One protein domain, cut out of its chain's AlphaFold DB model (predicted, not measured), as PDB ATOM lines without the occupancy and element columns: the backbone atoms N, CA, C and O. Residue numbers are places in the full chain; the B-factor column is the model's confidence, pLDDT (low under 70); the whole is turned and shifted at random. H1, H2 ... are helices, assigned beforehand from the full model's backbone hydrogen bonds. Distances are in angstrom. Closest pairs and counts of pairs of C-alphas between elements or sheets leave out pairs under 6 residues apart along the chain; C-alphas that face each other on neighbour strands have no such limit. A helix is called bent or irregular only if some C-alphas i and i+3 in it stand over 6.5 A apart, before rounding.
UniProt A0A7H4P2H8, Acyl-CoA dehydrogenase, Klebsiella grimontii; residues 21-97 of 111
ATOM      1  N   LYS A  21      96.809 160.972 161.281       89.44
ATOM      2  CA  LYS A  21      95.816 159.941 161.630       89.44
ATOM      3  C   LYS A  21      96.514 158.641 162.033       89.44
ATOM      4  O   LYS A  21      97.568 158.338 161.482       89.44
ATOM      5  N   ALA A  22      95.891 157.837 162.893       92.75
ATOM      6  CA  ALA A  22      96.355 156.473 163.143       92.75
ATOM      7  C   ALA A  22      96.256 155.619 161.859       92.75
ATOM      8  O   ALA A  22      95.268 155.728 161.124       92.75
ATOM      9  N   LEU A  23      97.263 154.784 161.582       94.75
ATOM     10  CA  LEU A  23      97.284 153.886 160.417       94.75
ATOM     11  C   LEU A  23      96.914 152.456 160.797       94.75
ATOM     12  O   LEU A  23      97.173 151.997 161.908       94.75
ATOM     13  N   LYS A  24      96.307 151.755 159.844       95.69
ATOM     14  CA  LYS A  24      95.905 150.350 159.940       95.69
ATOM     15  C   LYS A  24      96.652 149.523 158.899       95.69
ATOM     16  O   LYS A  24      97.291 150.080 158.007       95.69
ATOM     17  N   ASN A  25      96.534 148.199 158.967       95.38
ATOM     18  CA  ASN A  25      97.190 147.285 158.028       95.38
ATOM     19  C   ASN A  25      96.914 147.670 156.563       95.38
ATOM     20  O   ASN A  25      97.833 147.723 155.748       95.38
ATOM     21  N   LYS A  26      95.678 148.075 156.238       95.69
ATOM     22  CA  LYS A  26      95.285 148.525 154.890       95.69
ATOM     23  C   LYS A  26      96.027 149.764 154.373       95.69
ATOM     24  O   LYS A  26      96.131 149.936 153.162       95.69
ATOM     25  N   ASP A  27      96.512 150.630 155.263       95.12
ATOM     26  CA  ASP A  27      97.180 151.877 154.883       95.12
ATOM     27  C   ASP A  27      98.685 151.676 154.603       95.12
ATOM     28  O   ASP A  27      99.379 152.621 154.225       95.12
ATOM     29  N   LEU A  28      99.215 150.459 154.782       94.44
ATOM     30  CA  LEU A  28     100.637 150.183 154.614       94.44
ATOM     31  C   LEU A  28     101.070 150.334 153.137       94.44
ATOM     32  O   LEU A  28     100.461 149.720 152.255       94.44
ATOM     33  N   PRO A  29     102.146 151.089 152.837       93.69
ATOM     34  CA  PRO A  29     102.580 151.349 151.462       93.69
ATOM     35  C   PRO A  29     103.419 150.215 150.846       93.69
ATOM     36  O   PRO A  29     103.849 150.338 149.704       93.69
ATOM     37  N   PHE A  30     103.647 149.115 151.570       95.50
ATOM     38  CA  PHE A  30     104.419 147.953 151.121       95.50
ATOM     39  C   PHE A  30     103.463 146.807 150.756       95.50
ATOM     40  O   PHE A  30     102.979 146.136 151.667       95.50
ATOM     41  N   PRO A  31     103.160 146.563 149.464       96.62
ATOM     42  CA  PRO A  31     102.058 145.681 149.069       96.62
ATOM     43  C   PRO A  31     102.168 144.259 149.622       96.62
ATOM     44  O   PRO A  31     101.203 143.760 150.185       96.62
ATOM     45  N   HIS A  32     103.355 143.653 149.543       96.44
ATOM     46  CA  HIS A  32     103.562 142.290 150.027       96.44
ATOM     47  C   HIS A  32     103.406 142.188 151.550       96.44
ATOM     48  O   HIS A  32     102.622 141.386 152.041       96.44
ATOM     49  N   LEU A  33     104.074 143.065 152.307       95.56
ATOM     50  CA  LEU A  33     103.941 143.096 153.767       95.56
ATOM     51  C   LEU A  33     102.500 143.403 154.203       95.56
ATOM     52  O   LEU A  33     102.025 142.874 155.203       95.56
ATOM     53  N   ARG A  34     101.785 144.233 153.436       96.31
ATOM     54  CA  ARG A  34     100.373 144.539 153.673       96.31
ATOM     55  C   ARG A  34      99.510 143.297 153.514       96.31
ATOM     56  O   ARG A  34      98.673 143.053 154.370       96.31
ATOM     57  N   GLU A  35      99.699 142.526 152.447       96.31
ATOM     58  CA  GLU A  35      98.986 141.260 152.240       96.31
ATOM     59  C   GLU A  35      99.249 140.281 153.385       96.31
ATOM     60  O   GLU A  35      98.302 139.724 153.935       96.31
ATOM     61  N   GLN A  36     100.510 140.136 153.799       95.44
ATOM     62  CA  GLN A  36     100.881 139.262 154.911       95.44
ATOM     63  C   GLN A  36     100.219 139.701 156.231       95.44
ATOM     64  O   GLN A  36      99.689 138.868 156.959       95.44
ATOM     65  N   LEU A  37     100.189 141.005 156.525       95.06
ATOM     66  CA  LEU A  37      99.528 141.544 157.718       95.06
ATOM     67  C   LEU A  37      98.001 141.423 157.654       95.06
ATOM     68  O   LEU A  37      97.384 141.051 158.646       95.06
ATOM     69  N   LEU A  38      97.378 141.684 156.503       95.38
ATOM     70  CA  LEU A  38      95.932 141.503 156.326       95.38
ATOM     71  C   LEU A  38      95.515 140.034 156.486       95.38
ATOM     72  O   LEU A  38      94.430 139.762 156.994       95.38
ATOM     73  N   ALA A  39      96.379 139.089 156.106       95.38
ATOM     74  CA  ALA A  39      96.133 137.658 156.273       95.38
ATOM     75  C   ALA A  39      96.099 137.204 157.747       95.38
ATOM     76  O   ALA A  39      95.553 136.140 158.031       95.38
ATOM     77  N   THR A  40      96.619 138.006 158.686       93.06
ATOM     78  CA  THR A  40      96.535 137.719 160.133       93.06
ATOM     79  C   THR A  40      95.121 137.893 160.698       93.06
ATOM     80  O   THR A  40      94.834 137.403 161.785       93.06
ATOM     81  N   GLY A  41      94.226 138.578 159.971       92.44
ATOM     82  CA  GLY A  41      92.866 138.892 160.418       92.44
ATOM     83  C   GLY A  41      92.757 140.142 161.298       92.44
ATOM     84  O   GLY A  41      91.647 140.614 161.541       92.44
ATOM     85  N   GLU A  42      93.882 140.721 161.718       88.38
ATOM     86  CA  GLU A  42      93.913 141.952 162.503       88.38
ATOM     87  C   GLU A  42      93.833 143.201 161.611       88.38
ATOM     88  O   GLU A  42      94.440 143.281 160.540       88.38
ATOM     89  N   ASP A  43      93.116 144.231 162.067       91.69
ATOM     90  CA  ASP A  43      93.042 145.526 161.366       91.69
ATOM     91  C   ASP A  43      94.235 146.435 161.725       91.69
ATOM     92  O   ASP A  43      94.677 147.269 160.932       91.69
ATOM     93  N   ILE A  44      94.795 146.257 162.924       92.62
ATOM     94  CA  ILE A  44      95.939 147.009 163.453       92.62
ATOM     95  C   ILE A  44      97.082 146.014 163.681       92.62
ATOM     96  O   ILE A  44      96.841 144.965 164.280       92.62
ATOM     97  N   PRO A  45      98.323 146.322 163.267       92.00
ATOM     98  CA  PRO A  45      99.453 145.419 163.463       92.00
ATOM     99  C   PRO A  45      99.723 145.192 164.956       92.00
ATOM    100  O   PRO A  45      99.704 146.127 165.763       92.00
ATOM    101  N   GLU A  46      99.969 143.946 165.349       90.50
ATOM    102  CA  GLU A  46     100.468 143.644 166.690       90.50
ATOM    103  C   GLU A  46     101.969 143.906 166.772       90.50
ATOM    104  O   GLU A  46     102.753 143.406 165.963       90.50
ATOM    105  N   VAL A  47     102.362 144.702 167.765       91.94
ATOM    106  CA  VAL A  47     103.743 145.136 167.979       91.94
ATOM    107  C   VAL A  47     104.177 144.848 169.411       91.94
ATOM    108  O   VAL A  47     103.387 144.976 170.349       91.94
ATOM    109  N   GLY A  48     105.441 144.477 169.583       91.94
ATOM    110  CA  GLY A  48     106.065 144.299 170.887       91.94
ATOM    111  C   GLY A  48     106.325 145.617 171.620       91.94
ATOM    112  O   GLY A  48     106.197 146.725 171.073       91.94
ATOM    113  N   ASP A  49     106.746 145.496 172.878       91.44
ATOM    114  CA  ASP A  49     107.314 146.608 173.654       91.44
ATOM    115  C   ASP A  49     108.617 147.162 173.047       91.44
ATOM    116  O   ASP A  49     108.986 148.304 173.307       91.44
ATOM    117  N   ASP A  50     109.251 146.399 172.160       93.81
ATOM    118  CA  ASP A  50     110.396 146.802 171.348       93.81
ATOM    119  C   ASP A  50     110.051 147.405 169.979       93.81
ATOM    120  O   ASP A  50     110.939 147.668 169.166       93.81
ATOM    121  N   TYR A  51     108.766 147.640 169.718       94.69
ATOM    122  CA  TYR A  51     108.260 148.174 168.455       94.69
ATOM    123  C   TYR A  51     108.362 147.241 167.255       94.69
ATOM    124  O   TYR A  51     107.968 147.654 166.167       94.69
ATOM    125  N   THR A  52     108.792 145.992 167.418       95.31
ATOM    126  CA  THR A  52     108.813 145.019 166.322       95.31
ATOM    127  C   THR A  52     107.454 144.361 166.112       95.31
ATOM    128  O   THR A  52     106.672 144.214 167.048       95.31
ATOM    129  N   LEU A  53     107.150 143.976 164.870       94.25
ATOM    130  CA  LEU A  53     105.968 143.182 164.548       94.25
ATOM    131  C   LEU A  53     106.018 141.829 165.268       94.25
ATOM    132  O   LEU A  53     107.054 141.156 165.265       94.25
ATOM    133  N   LEU A  54     104.887 141.420 165.845       92.81
ATOM    134  CA  LEU A  54     104.700 140.083 166.421       92.81
ATOM    135  C   LEU A  54     104.115 139.097 165.415       92.81
ATOM    136  O   LEU A  54     104.449 137.915 165.442       92.81
ATOM    137  N   GLU A  55     103.307 139.599 164.494       92.69
ATOM    138  CA  GLU A  55     102.777 138.860 163.362       92.69
ATOM    139  C   GLU A  55     103.009 139.665 162.078       92.69
ATOM    140  O   GLU A  55     103.073 140.899 162.117       92.69
ATOM    141  N   PRO A  56     103.108 138.997 160.926       92.81
ATOM    142  CA  PRO A  56     103.109 137.544 160.763       92.81
ATOM    143  C   PRO A  56     104.467 136.903 161.119       92.81
ATOM    144  O   PRO A  56     105.504 137.577 161.151       92.81
ATOM    145  N   SER A  57     104.468 135.600 161.421       91.19
ATOM    146  CA  SER A  57     105.639 134.845 161.911       91.19
ATOM    147  C   SER A  57     106.921 135.002 161.071       91.19
ATOM    148  O   SER A  57     108.029 134.995 161.609       91.19
ATOM    149  N   GLU A  58     106.777 135.209 159.764       91.31
ATOM    150  CA  GLU A  58     107.833 135.362 158.765       91.31
ATOM    151  C   GLU A  58     108.671 136.627 158.989       91.31
ATOM    152  O   GLU A  58     109.865 136.661 158.672       91.31
ATOM    153  N   VAL A  59     108.051 137.672 159.543       91.75
ATOM    154  CA  VAL A  59     108.668 138.986 159.787       91.75
ATOM    155  C   VAL A  59     108.733 139.347 161.269       91.75
ATOM    156  O   VAL A  59     109.206 140.436 161.614       91.75
ATOM    157  N   ARG A  60     108.309 138.432 162.148       91.88
ATOM    158  CA  ARG A  60     108.329 138.613 163.600       91.88
ATOM    159  C   ARG A  60     109.721 139.024 164.079       91.88
ATOM    160  O   ARG A  60     110.710 138.354 163.777       91.88
ATOM    161  N   GLY A  61     109.800 140.129 164.817       90.94
ATOM    162  CA  GLY A  61     111.063 140.656 165.346       90.94
ATOM    163  C   GLY A  61     111.997 141.288 164.305       90.94
ATOM    164  O   GLY A  61     113.090 141.721 164.658       90.94
ATOM    165  N   ARG A  62     111.610 141.346 163.021       92.12
ATOM    166  CA  ARG A  62     112.470 141.844 161.925       92.12
ATOM    167  C   ARG A  62     112.109 143.244 161.454       92.12
ATOM    168  O   ARG A  62     112.948 143.932 160.880       92.12
ATOM    169  N   ILE A  63     110.857 143.650 161.650       94.81
ATOM    170  CA  ILE A  63     110.325 144.919 161.151       94.81
ATOM    171  C   ILE A  63     109.781 145.711 162.329       94.81
ATOM    172  O   ILE A  63     108.904 145.226 163.037       94.81
ATOM    173  N   ALA A  64     110.288 146.929 162.521       95.44
ATOM    174  CA  ALA A  64     109.840 147.829 163.577       95.44
ATOM    175  C   ALA A  64     108.819 148.856 163.068       95.44
ATOM    176  O   ALA A  64     109.054 149.552 162.079       95.44
ATOM    177  N   PHE A  65     107.692 148.984 163.769       95.06
ATOM    178  CA  PHE A  65     106.642 149.974 163.539       95.06
ATOM    179  C   PHE A  65     106.720 151.053 164.628       95.06
ATOM    180  O   PHE A  65     106.014 151.023 165.635       95.06
ATOM    181  N   ALA A  66     107.618 152.017 164.413       93.44
ATOM    182  CA  ALA A  66     107.911 153.106 165.350       93.44
ATOM    183  C   ALA A  66     107.473 154.503 164.877       93.44
ATOM    184  O   ALA A  66     107.650 155.485 165.596       93.44
ATOM    185  N   ALA A  67     106.902 154.622 163.675       91.94
ATOM    186  CA  ALA A  67     106.367 155.903 163.223       91.94
ATOM    187  C   ALA A  67     105.084 156.252 163.993       91.94
ATOM    188  O   ALA A  67     104.253 155.373 164.223       91.94
ATOM    189  N   ILE A  68     104.908 157.541 164.320       91.62
ATOM    190  CA  ILE A  68     103.787 158.068 165.123       91.62
ATOM    191  C   ILE A  68     102.438 157.434 164.747       91.62
ATOM    192  O   ILE A  68     101.777 156.927 165.650       91.62
ATOM    193  N   PRO A  69     102.030 157.356 163.462       92.31
ATOM    194  CA  PRO A  69     100.715 156.823 163.117       92.31
ATOM    195  C   PRO A  69     100.449 155.374 163.538       92.31
ATOM    196  O   PRO A  69      99.291 155.000 163.705       92.31
ATOM    197  N   TRP A  70     101.492 154.558 163.703       92.94
ATOM    198  CA  TRP A  70     101.368 153.170 164.161       92.94
ATOM    199  C   TRP A  70     101.236 153.061 165.681       92.94
ATOM    200  O   TRP A  70     100.676 152.089 166.168       92.94
ATOM    201  N   LEU A  71     101.727 154.063 166.415       91.31
ATOM    202  CA  LEU A  71     101.717 154.111 167.880       91.31
ATOM    203  C   LEU A  71     100.426 154.710 168.439       91.31
ATOM    204  O   LEU A  71     100.122 154.547 169.610       91.31
ATOM    205  N   MET A  72      99.658 155.436 167.627       91.69
ATOM    206  CA  MET A  72      98.499 156.197 168.105       91.69
ATOM    207  C   MET A  72      97.359 155.338 168.678       91.69
ATOM    208  O   MET A  72      96.490 155.885 169.353       91.69
ATOM    209  N   HIS A  73      97.349 154.024 168.428       90.50
ATOM    210  CA  HIS A  73      96.340 153.101 168.972       90.50
ATOM    211  C   HIS A  73      96.568 152.773 170.456       90.50
ATOM    212  O   HIS A  73      95.628 152.465 171.184       90.50
ATOM    213  N   ASP A  74      97.818 152.829 170.908       88.75
ATOM    214  CA  ASP A  74      98.249 152.514 172.274       88.75
ATOM    215  C   ASP A  74      98.870 153.720 173.000       88.75
ATOM    216  O   ASP A  74      98.858 153.783 174.227       88.75
ATOM    217  N   GLN A  75      99.367 154.699 172.245       89.25
ATOM    218  CA  GLN A  75     100.014 155.925 172.711       89.25
ATOM    219  C   GLN A  75      99.427 157.139 171.970       89.25
ATOM    220  O   GLN A  75     100.070 157.730 171.092       89.25
ATOM    221  N   PRO A  76      98.179 157.528 172.284       87.12
ATOM    222  CA  PRO A  76      97.574 158.720 171.713       87.12
ATOM    223  C   PRO A  76      98.409 159.950 172.085       87.12
ATOM    224  O   PRO A  76      98.935 160.051 173.191       87.12
ATOM    225  N   PHE A  77      98.529 160.891 171.147       85.56
ATOM    226  CA  PHE A  77      99.312 162.127 171.306       85.56
ATOM    227  C   PHE A  77     100.826 161.932 171.502       85.56
ATOM    228  O   PHE A  77     101.500 162.856 171.961       85.56
ATOM    229  N   VAL A  78     101.385 160.775 171.122       89.19
ATOM    230  CA  VAL A  78     102.839 160.572 171.160       89.19
ATOM    231  C   VAL A  78     103.569 161.662 170.368       89.19
ATOM    232  O   VAL A  78     103.298 161.926 169.194       89.19
ATOM    233  N   GLN A  79     104.526 162.309 171.028       89.94
ATOM    234  CA  GLN A  79     105.349 163.349 170.427       89.94
ATOM    235  C   GLN A  79     106.638 162.720 169.913       89.94
ATOM    236  O   GLN A  79     107.547 162.451 170.693       89.94
ATOM    237  N   GLY A  80     106.731 162.492 168.601       88.94
ATOM    238  CA  GLY A  80     107.857 161.754 168.015       88.94
ATOM    239  C   GLY A  80     109.235 162.318 168.363       88.94
ATOM    240  O   GLY A  80     110.137 161.538 168.623       88.94
ATOM    241  N   ILE A  81     109.401 163.647 168.434       89.75
ATOM    242  CA  ILE A  81     110.678 164.271 168.834       89.75
ATOM    243  C   ILE A  81     111.011 163.958 170.298       89.75
ATOM    244  O   ILE A  81     112.150 163.635 170.608       89.75
ATOM    245  N   THR A  82     110.026 164.026 171.190       92.88
ATOM    246  CA  THR A  82     110.218 163.760 172.620       92.88
ATOM    247  C   THR A  82     110.471 162.274 172.881       92.88
ATOM    248  O   THR A  82     111.323 161.923 173.688       92.88
ATOM    249  N   ALA A  83     109.761 161.395 172.170       92.44
ATOM    250  CA  ALA A  83     109.807 159.950 172.373       92.44
ATOM    251  C   ALA A  83     110.933 159.241 171.593       92.44
ATOM    252  O   ALA A  83     111.173 158.054 171.815       92.44
ATOM    253  N   CYS A  84     111.628 159.918 170.666       94.94
ATOM    254  CA  CYS A  84     112.533 159.242 169.726       94.94
ATOM    255  C   CYS A  84     113.686 158.498 170.409       94.94
ATOM    256  O   CYS A  84     114.052 157.414 169.956       94.94
ATOM    257  N   ALA A  85     114.240 159.049 171.493       96.38
ATOM    258  CA  ALA A  85     115.358 158.445 172.208       96.38
ATOM    259  C   ALA A  85     114.959 157.113 172.862       96.38
ATOM    260  O   ALA A  85     115.676 156.121 172.736       96.38
ATOM    261  N   GLU A  86     113.790 157.072 173.505       95.06
ATOM    262  CA  GLU A  86     113.266 155.870 174.160       95.06
ATOM    263  C   GLU A  86     112.895 154.793 173.134       95.06
ATOM    264  O   GLU A  86     113.315 153.642 173.266       95.06
ATOM    265  N   ILE A  87     112.192 155.181 172.063       95.25
ATOM    266  CA  ILE A  87     111.828 154.285 170.956       95.25
ATOM    267  C   ILE A  87     113.089 153.690 170.314       95.25
ATOM    268  O   ILE A  87     113.181 152.480 170.103       95.25
ATOM    269  N   GLY A  88     114.086 154.532 170.027       95.62
ATOM    270  CA  GLY A  88     115.349 154.106 169.433       95.62
ATOM    271  C   GLY A  88     116.122 153.140 170.328       95.62
ATOM    272  O   GLY A  88     116.626 152.128 169.842       95.62
ATOM    273  N   ALA A  89     116.174 153.403 171.637       95.81
ATOM    274  CA  ALA A  89     116.823 152.518 172.600       95.81
ATOM    275  C   ALA A  89     116.128 151.148 172.693       95.81
ATOM    276  O   ALA A  89     116.809 150.121 172.742       95.81
ATOM    277  N   ALA A  90     114.791 151.116 172.677       94.50
ATOM    278  CA  ALA A  90     114.019 149.875 172.691       94.50
ATOM    279  C   ALA A  90     114.288 149.018 171.440       94.50
ATOM    280  O   ALA A  90     114.610 147.835 171.564       94.50
ATOM    281  N   ILE A  91     114.266 149.629 170.250       95.38
ATOM    282  CA  ILE A  91     114.574 148.939 168.985       95.38
ATOM    283  C   ILE A  91     116.029 148.454 168.965       95.38
ATOM    284  O   ILE A  91     116.298 147.312 168.596       95.38
ATOM    285  N   ALA A  92     116.980 149.290 169.391       94.75
ATOM    286  CA  ALA A  92     118.394 148.917 169.444       94.75
ATOM    287  C   ALA A  92     118.633 147.711 170.365       94.75
ATOM    288  O   ALA A  92     119.409 146.811 170.033       94.75
ATOM    289  N   LYS A  93     117.926 147.655 171.499       92.12
ATOM    290  CA  LYS A  93     117.954 146.501 172.399       92.12
ATOM    291  C   LYS A  93     117.377 145.252 171.729       92.12
ATOM    292  O   LYS A  93     117.980 144.190 171.861       92.12
ATOM    293  N   ALA A  94     116.290 145.375 170.968       90.12
ATOM    294  CA  ALA A  94     115.677 144.248 170.264       90.12
ATOM    295  C   ALA A  94     116.544 143.614 169.183       90.12
ATOM    296  O   ALA A  94     116.518 142.396 169.022       90.12
ATOM    297  N   ILE A  95     117.381 144.409 168.516       88.12
ATOM    298  CA  ILE A  95     118.391 143.886 167.584       88.12
ATOM    299  C   ILE A  95     119.330 142.893 168.293       88.12
ATOM    300  O   ILE A  95     119.789 141.934 167.680       88.12
ATOM    301  N   SER A  96     119.594 143.100 169.588       85.75
ATOM    302  CA  SER A  96     120.429 142.207 170.402       85.75
ATOM    303  C   SER A  96     119.630 141.113 171.126       85.75
ATOM    304  O   SER A  96     120.164 140.036 171.382       85.75
ATOM    305  N   ALA A  97     118.373 141.384 171.491       79.88
ATOM    306  CA  ALA A  97     117.497 140.484 172.241       79.88
ATOM    307  C   ALA A  97     116.009 140.809 171.968       79.88
ATOM    308  O   ALA A  97     115.520 141.801 172.514       79.88
TER     309      ALA A  97
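Overview. This is residues 21 to 97 of the 111 residues of the protein "Acyl-CoA dehydrogenase" of Klebsiella grimontii (UniProt A0A7H4P2H8). A model with little regular structure: the long looping stretch of residues 39 to 67 fills the middle, with short helix H1 on one side and long, kinked helix H3 on the other. The small helix H2 sits between this stretch and H3 along the chain. The printed part has 77 residues, 29 of them in three named helices, H1, H2, H3, with no named strand: all helix, compact, radius of gyration of the C-alphas 12.3 A, spans 33 by 31 by 18 A.

Arrangement. H1, residues 31 to 38, is apart from H2, residues 68 to 71, and from H3, residues 80 to 96. H2 and H3 are close but not clearly touching; their closest C-alphas, Ile 68 and Gly 80, are 6.2 A apart. In H1 every O i to N i+4 pair is within hydrogen-bond range, in H3 10 of 13; H2 is too short for one, but its one O i to N i+3 pair is within range.

Along the chain. H1 begins at C-alpha 31 (102.058, 145.681, 149.069) and spans 10.4 A; H2 spans 5.2 A. H3 spans 23.4 A, ending at C-alpha 96 (120.429, 142.207, 170.402); it has a kink of 31 degrees near residue 87 and is irregular, C-alphas 82 and 85 being 7.4 A apart.

Size, cuts and confidence. The C-alphas farthest apart, Ala 39 and Thr 82, are 33.9 A apart. The link H1 to H2 is long. The printed part has no cut, and no printed residue is under 70 in pLDDT.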